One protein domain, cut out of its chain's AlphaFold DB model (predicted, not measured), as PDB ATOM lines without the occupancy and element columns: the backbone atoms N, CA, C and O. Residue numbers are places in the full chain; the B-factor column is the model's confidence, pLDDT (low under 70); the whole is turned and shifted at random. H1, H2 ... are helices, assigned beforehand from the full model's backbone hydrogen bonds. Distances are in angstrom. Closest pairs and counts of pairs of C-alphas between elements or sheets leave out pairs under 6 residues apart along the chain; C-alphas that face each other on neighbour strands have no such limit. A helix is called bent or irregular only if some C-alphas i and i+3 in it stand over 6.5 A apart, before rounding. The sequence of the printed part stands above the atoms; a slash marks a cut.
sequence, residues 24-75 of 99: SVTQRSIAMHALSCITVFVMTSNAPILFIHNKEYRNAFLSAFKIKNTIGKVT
ATOM      1  N   SER A  24    -131.153 -51.290 -39.268       57.03
ATOM      2  CA  SER A  24    -130.337 -50.761 -40.366       57.03
ATOM      3  C   SER A  24    -128.876 -51.227 -40.310       57.03
ATOM      4  O   SER A  24    -128.270 -51.516 -41.345       57.03
ATOM      5  N   VAL A  25    -128.304 -51.345 -39.108       58.09
ATOM      6  CA  VAL A  25    -126.917 -51.780 -38.893       58.09
ATOM      7  C   VAL A  25    -126.792 -53.282 -39.135       58.09
ATOM      8  O   VAL A  25    -125.866 -53.723 -39.816       58.09
ATOM      9  N   THR A  26    -127.758 -54.069 -38.655       64.56
ATOM     10  CA  THR A  26    -127.810 -55.519 -38.888       64.56
ATOM     11  C   THR A  26    -128.031 -55.849 -40.362       64.56
ATOM     12  O   THR A  26    -127.313 -56.691 -40.898       64.56
ATOM     13  N   GLN A  27    -128.924 -55.147 -41.067       66.00
ATOM     14  CA  GLN A  27    -129.114 -55.332 -42.512       66.00
ATOM     15  C   GLN A  27    -127.865 -54.975 -43.324       66.00
ATOM     16  O   GLN A  27    -127.462 -55.744 -44.199       66.00
ATOM     17  N   ARG A  28    -127.200 -53.853 -43.008       68.88
ATOM     18  CA  ARG A  28    -125.940 -53.468 -43.662       68.88
ATOM     19  C   ARG A  28    -124.848 -54.510 -43.427       68.88
ATOM     20  O   ARG A  28    -124.139 -54.862 -44.365       68.88
ATOM     21  N   SER A  29    -124.728 -55.028 -42.206       74.38
ATOM     22  CA  SER A  29    -123.754 -56.074 -41.879       74.38
ATOM     23  C   SER A  29    -124.023 -57.372 -42.644       74.38
ATOM     24  O   SER A  29    -123.093 -57.966 -43.186       74.38
ATOM     25  N   ILE A  30    -125.287 -57.797 -42.739       77.00
ATOM     26  CA  ILE A  30    -125.682 -58.993 -43.496       77.00
ATOM     27  C   ILE A  30    -125.381 -58.808 -44.987       77.00
ATOM     28  O   ILE A  30    -124.813 -59.704 -45.606       77.00
ATOM     29  N   ALA A  31    -125.694 -57.641 -45.555       71.69
ATOM     30  CA  ALA A  31    -125.419 -57.343 -46.958       71.69
ATOM     31  C   ALA A  31    -123.913 -57.332 -47.267       71.69
ATOM     32  O   ALA A  31    -123.484 -57.943 -48.243       71.69
ATOM     33  N   MET A  32    -123.100 -56.699 -46.413       76.75
ATOM     34  CA  MET A  32    -121.639 -56.680 -46.565       76.75
ATOM     35  C   MET A  32    -121.043 -58.087 -46.460       76.75
ATOM     36  O   MET A  32    -120.170 -58.450 -47.247       76.75
ATOM     37  N   HIS A  33    -121.538 -58.903 -45.527       77.00
ATOM     38  CA  HIS A  33    -121.094 -60.284 -45.374       77.00
ATOM     39  C   HIS A  33    -121.494 -61.152 -46.577       77.00
ATOM     40  O   HIS A  33    -120.652 -61.850 -47.137       77.00
ATOM     41  N   ALA A  34    -122.746 -61.060 -47.032       73.12
ATOM     42  CA  ALA A  34    -123.223 -61.775 -48.213       73.12
ATOM     43  C   ALA A  34    -122.430 -61.390 -49.471       73.12
ATOM     44  O   ALA A  34    -122.015 -62.268 -50.227       73.12
ATOM     45  N   LEU A  35    -122.154 -60.095 -49.660       76.88
ATOM     46  CA  LEU A  35    -121.340 -59.605 -50.769       76.88
ATOM     47  C   LEU A  35    -119.916 -60.168 -50.702       76.88
ATOM     48  O   LEU A  35    -119.435 -60.708 -51.693       76.88
ATOM     49  N   SER A  36    -119.282 -60.129 -49.525       81.38
ATOM     50  CA  SER A  36    -117.958 -60.719 -49.308       81.38
ATOM     51  C   SER A  36    -117.929 -62.206 -49.675       81.38
ATOM     52  O   SER A  36    -117.008 -62.654 -50.357       81.38
ATOM     53  N   CYS A  37    -118.938 -62.977 -49.263       78.56
ATOM     54  CA  CYS A  37    -119.029 -64.403 -49.576       78.56
ATOM     55  C   CYS A  37    -119.199 -64.660 -51.082       78.56
ATOM     56  O   CYS A  37    -118.549 -65.555 -51.623       78.56
ATOM     57  N   ILE A  38    -120.012 -63.860 -51.779       79.38
ATOM     58  CA  ILE A  38    -120.193 -63.968 -53.236       79.38
ATOM     59  C   ILE A  38    -118.894 -63.618 -53.969       79.38
ATOM     60  O   ILE A  38    -118.493 -64.340 -54.881       79.38
ATOM     61  N   THR A  39    -118.199 -62.555 -53.559       78.06
ATOM     62  CA  THR A  39    -116.917 -62.166 -54.160       78.06
ATOM     63  C   THR A  39    -115.873 -63.270 -54.007       78.06
ATOM     64  O   THR A  39    -115.199 -63.616 -54.978       78.06
ATOM     65  N   VAL A  40    -115.777 -63.885 -52.824       80.00
ATOM     66  CA  VAL A  40    -114.883 -65.028 -52.589       80.00
ATOM     67  C   VAL A  40    -115.287 -66.225 -53.449       80.00
ATOM     68  O   VAL A  40    -114.423 -66.845 -54.068       80.00
ATOM     69  N   PHE A  41    -116.579 -66.538 -53.550       80.62
ATOM     70  CA  PHE A  41    -117.068 -67.643 -54.375       80.62
ATOM     71  C   PHE A  41    -116.727 -67.463 -55.862       80.62
ATOM     72  O   PHE A  41    -116.180 -68.369 -56.490       80.62
ATOM     73  N   VAL A  42    -116.981 -66.279 -56.424       77.56
ATOM     74  CA  VAL A  42    -116.659 -65.970 -57.825       77.56
ATOM     75  C   VAL A  42    -115.150 -66.043 -58.062       77.56
ATOM     76  O   VAL A  42    -114.707 -66.647 -59.040       77.56
ATOM     77  N   MET A  43    -114.349 -65.478 -57.155       79.62
ATOM     78  CA  MET A  43    -112.894 -65.485 -57.290       79.62
ATOM     79  C   MET A  43    -112.329 -66.909 -57.215       79.62
ATOM     80  O   MET A  43    -111.546 -67.304 -58.073       79.62
ATOM     81  N   THR A  44    -112.754 -67.706 -56.232       79.44
ATOM     82  CA  THR A  44    -112.304 -69.099 -56.051       79.44
ATOM     83  C   THR A  44    -112.757 -70.023 -57.178       79.44
ATOM     84  O   THR A  44    -112.001 -70.911 -57.559       79.44
ATOM     85  N   SER A  45    -113.936 -69.796 -57.759       82.25
ATOM     86  CA  SER A  45    -114.443 -70.604 -58.877       82.25
ATOM     87  C   SER A  45    -113.709 -70.302 -60.186       82.25
ATOM     88  O   SER A  45    -113.438 -71.209 -60.972       82.25
ATOM     89  N   ASN A  46    -113.342 -69.037 -60.413       82.94
ATOM     90  CA  ASN A  46    -112.670 -68.608 -61.641       82.94
ATOM     91  C   ASN A  46    -111.139 -68.719 -61.566       82.94
ATOM     92  O   ASN A  46    -110.485 -68.857 -62.601       82.94
ATOM     93  N   ALA A  47    -110.551 -68.694 -60.367       81.94
ATOM     94  CA  ALA A  47    -109.103 -68.761 -60.171       81.94
ATOM     95  C   ALA A  47    -108.434 -69.999 -60.812       81.94
ATOM     96  O   ALA A  47    -107.390 -69.814 -61.436       81.94
ATOM     97  N   PRO A  48    -108.987 -71.231 -60.744       83.94
ATOM     98  CA  PRO A  48    -108.400 -72.399 -61.409       83.94
ATOM     99  C   PRO A  48    -108.386 -72.276 -62.936       83.94
ATOM    100  O   PRO A  48    -107.386 -72.596 -63.577       83.94
ATOM    101  N   ILE A  49    -109.473 -71.765 -63.518       85.62
ATOM    102  CA  ILE A  49    -109.606 -71.569 -64.969       85.62
ATOM    103  C   ILE A  49    -108.602 -70.512 -65.437       85.62
ATOM    104  O   ILE A  49    -107.865 -70.734 -66.400       85.62
ATOM    105  N   LEU A  50    -108.510 -69.389 -64.716       83.62
ATOM    106  CA  LEU A  50    -107.532 -68.335 -64.983       83.62
ATOM    107  C   LEU A  50    -106.093 -68.839 -64.818       83.62
ATOM    108  O   LEU A  50    -105.232 -68.485 -65.616       83.62
ATOM    109  N   PHE A  51    -105.824 -69.706 -63.841       84.62
ATOM    110  CA  PHE A  51    -104.498 -70.293 -63.645       84.62
ATOM    111  C   PHE A  51    -104.061 -71.201 -64.806       84.62
ATOM    112  O   PHE A  51    -102.876 -71.245 -65.139       84.62
ATOM    113  N   ILE A  52    -104.998 -71.908 -65.443       83.56
ATOM    114  CA  ILE A  52    -104.709 -72.792 -66.582       83.56
ATOM    115  C   ILE A  52    -104.594 -71.996 -67.888       83.56
ATOM    116  O   ILE A  52    -103.651 -72.205 -68.652       83.56
ATOM    117  N   HIS A  53    -105.540 -71.090 -68.148       85.56
ATOM    118  CA  HIS A  53    -105.699 -70.460 -69.462       85.56
ATOM    119  C   HIS A  53    -105.065 -69.071 -69.587       85.56
ATOM    120  O   HIS A  53    -104.817 -68.626 -70.706       85.56
ATOM    121  N   ASN A  54    -104.765 -68.386 -68.479       88.69
ATOM    122  CA  ASN A  54    -104.143 -67.064 -68.495       88.69
ATOM    123  C   ASN A  54    -102.711 -67.125 -67.932       88.69
ATOM    124  O   ASN A  54    -102.478 -67.264 -66.729       88.69
ATOM    125  N   LYS A  55    -101.727 -66.987 -68.830       85.38
ATOM    126  CA  LYS A  55    -100.294 -67.056 -68.503       85.38
ATOM    127  C   LYS A  55     -99.841 -65.932 -67.564       85.38
ATOM    128  O   LYS A  55     -98.987 -66.170 -66.713       85.38
ATOM    129  N   GLU A  56    -100.408 -64.735 -67.692       86.50
ATOM    130  CA  GLU A  56    -100.077 -63.591 -66.833       86.50
ATOM    131  C   GLU A  56    -100.587 -63.818 -65.412       86.50
ATOM    132  O   GLU A  56     -99.817 -63.708 -64.456       86.50
ATOM    133  N   TYR A  57    -101.847 -64.247 -65.284       85.31
ATOM    134  CA  TYR A  57    -102.439 -64.610 -63.997       85.31
ATOM    135  C   TYR A  57    -101.655 -65.740 -63.323       85.31
ATOM    136  O   TYR A  57    -101.324 -65.653 -62.143       85.31
ATOM    137  N   ARG A  58    -101.285 -66.782 -64.078       85.62
ATOM    138  CA  ARG A  58    -100.456 -67.883 -63.579       85.62
ATOM    139  C   ARG A  58     -99.106 -67.397 -63.050       85.62
ATOM    140  O   ARG A  58     -98.697 -67.811 -61.970       85.62
ATOM    141  N   ASN A  59     -98.416 -66.531 -63.786       85.25
ATOM    142  CA  ASN A  59     -97.113 -66.012 -63.370       85.25
ATOM    143  C   ASN A  59     -97.221 -65.131 -62.120       85.25
ATOM    144  O   ASN A  59     -96.407 -65.277 -61.210       85.25
ATOM    145  N   ALA A  60     -98.239 -64.268 -62.052       85.94
ATOM    146  CA  ALA A  60     -98.525 -63.450 -60.876       85.94
ATOM    147  C   ALA A  60     -98.896 -64.306 -59.653       85.94
ATOM    148  O   ALA A  60     -98.460 -64.032 -58.538       85.94
ATOM    149  N   PHE A  61     -99.650 -65.389 -59.855       84.88
ATOM    150  CA  PHE A  61     -99.970 -66.343 -58.799       84.88
ATOM    151  C   PHE A  61     -98.709 -67.062 -58.296       84.88
ATOM    152  O   PHE A  61     -98.436 -67.091 -57.098       84.88
ATOM    153  N   LEU A  62     -97.888 -67.604 -59.200       85.25
ATOM    154  CA  LEU A  62     -96.649 -68.295 -58.825       85.25
ATOM    155  C   LEU A  62     -95.662 -67.363 -58.103       85.25
ATOM    156  O   LEU A  62     -95.003 -67.799 -57.156       85.25
ATOM    157  N   SER A  63     -95.581 -66.088 -58.504       82.75
ATOM    158  CA  SER A  63     -94.719 -65.099 -57.849       82.75
ATOM    159  C   SER A  63     -95.235 -64.700 -56.464       82.75
ATOM    160  O   SER A  63     -94.450 -64.694 -55.514       82.75
ATOM    161  N   ALA A  64     -96.542 -64.454 -56.314       84.44
ATOM    162  CA  ALA A  64     -97.160 -64.086 -55.040       84.44
ATOM    163  C   ALA A  64     -97.008 -65.187 -53.979       84.44
ATOM    164  O   ALA A  64     -96.683 -64.905 -52.826       84.44
ATOM    165  N   PHE A  65     -97.173 -66.451 -54.375       82.38
ATOM    166  CA  PHE A  65     -97.070 -67.592 -53.462       82.38
ATOM    167  C   PHE A  65     -95.656 -68.186 -53.372       82.38
ATOM    168  O   PHE A  65     -95.462 -69.194 -52.695       82.38
ATOM    169  N   LYS A  66     -94.657 -67.583 -54.043       81.31
ATOM    170  CA  LYS A  66     -93.278 -68.104 -54.158       81.31
ATOM    171  C   LYS A  66     -93.235 -69.590 -54.545       81.31
ATOM    172  O   LYS A  66     -92.306 -70.313 -54.176       81.31
ATOM    173  N   ILE A  67     -94.237 -70.054 -55.293       70.69
ATOM    174  CA  ILE A  67     -94.308 -71.431 -55.769       70.69
ATOM    175  C   ILE A  67     -93.277 -71.515 -56.885       70.69
ATOM    176  O   ILE A  67     -93.511 -71.078 -58.013       70.69
ATOM    177  N   LYS A  68     -92.090 -72.039 -56.560       61.22
ATOM    178  CA  LYS A  68     -91.119 -72.400 -57.587       61.22
ATOM    179  C   LYS A  68     -91.830 -73.360 -58.528       61.22
ATOM    180  O   LYS A  68     -92.394 -74.360 -58.090       61.22
ATOM    181  N   ASN A  69     -91.801 -73.035 -59.815       56.62
ATOM    182  CA  ASN A  69     -92.261 -73.897 -60.892       56.62
ATOM    183  C   ASN A  69     -91.253 -75.056 -61.008       56.62
ATOM    184  O   ASN A  69     -90.540 -75.196 -61.998       56.62
ATOM    185  N   THR A  70     -91.112 -75.847 -59.944       51.56
ATOM    186  CA  THR A  70     -90.463 -77.139 -60.016       51.56
ATOM    187  C   THR A  70     -91.368 -77.911 -60.948       51.56
ATOM    188  O   THR A  70     -92.489 -78.265 -60.587       51.56
ATOM    189  N   ILE A  71     -90.905 -78.128 -62.175       51.09
ATOM    190  CA  ILE A  71     -91.428 -79.163 -63.062       51.09
ATOM    191  C   ILE A  71     -91.051 -80.489 -62.384       51.09
ATOM    192  O   ILE A  71     -90.184 -81.236 -62.818       51.09
ATOM    193  N   GLY A  72     -91.634 -80.726 -61.212       44.97
ATOM    194  CA  GLY A  72     -91.639 -81.999 -60.547       44.97
ATOM    195  C   GLY A  72     -92.562 -82.822 -61.402       44.97
ATOM    196  O   GLY A  72     -93.777 -82.647 -61.349       44.97
ATOM    197  N   LYS A  73     -91.965 -83.650 -62.261       43.59
ATOM    198  CA  LYS A  73     -92.607 -84.821 -62.843       43.59
ATOM    199  C   LYS A  73     -93.537 -85.375 -61.770       43.59
ATOM    200  O   LYS A  73     -93.054 -85.846 -60.743       43.59
ATOM    201  N   VAL A  74     -94.846 -85.228 -61.965       48.97
ATOM    202  CA  VAL A  74     -95.843 -85.833 -61.089       48.97
ATOM    203  C   VAL A  74     -95.663 -87.329 -61.291       48.97
ATOM    204  O   VAL A  74     -96.241 -87.928 -62.191       48.97
ATOM    205  N   THR A  75     -94.763 -87.934 -60.522       45.66
ATOM    206  CA  THR A  75     -94.728 -89.374 -60.354       45.66
ATOM    207  C   THR A  75     -95.988 -89.679 -59.581       45.66
ATOM    208  O   THR A  75     -96.029 -89.553 -58.361       45.66
TER     209      THR A  75
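This is residues 24 to 75 of the 99 residues of an uncharacterized protein of Meloidogyne hapla (UniProt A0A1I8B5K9). One long helix, H1, makes most of the length, and a short helix, H2, turns off sharply at its end, so that the two meet in a corner like an L. Residues 24 to 46 of H1 stick out as a free arm, and beyond H2 a tail with no named element ends in residues 70 to 75, which also stand free. The printed part has 52 residues, with two named helices in the order H1, H2 and no named strand; the class is all helix. The whole is extended, with a radius of gyration of the C-alphas of 16.8 A and spans of 55 by 24 by 20 A.

H1 is residues 24 to 53, 42.9 A from C-alpha 24 at (-130.337, -50.761, -40.366) to C-alpha 53 at (-105.699, -70.460, -69.462). It has a kink of 31 degrees near residue 46 and is irregular, but only just: C-alphas 45 and 48 are 6.8 A apart. H2 is residues 55 to 64, 14.1 A long, and ends at C-alpha 64 at (-97.160, -64.086, -55.040).

H1 and H2 touch only at the corner by their tight link of one residue, Asn 54. H1 touches H2 with residues 50 to 52 alone, and the closest C-alphas, those of Phe 51 and Arg 58, are 4.7 A apart. The two helices run opposite ways at a steep tilt of 65 degrees, with their centres 21.0 A apart. In H2 every O i to N i+4 pair is within hydrogen-bond range; in H1, 24 of 26 are.

The C-alphas farthest apart, those of Ser 24 and Thr 75, are 56.2 A apart. The printed part has no cut and no long link between its helices. The mean pLDDT of the printed part is 74.8, and residues 24 to 28 and 68 to 75 are under 70.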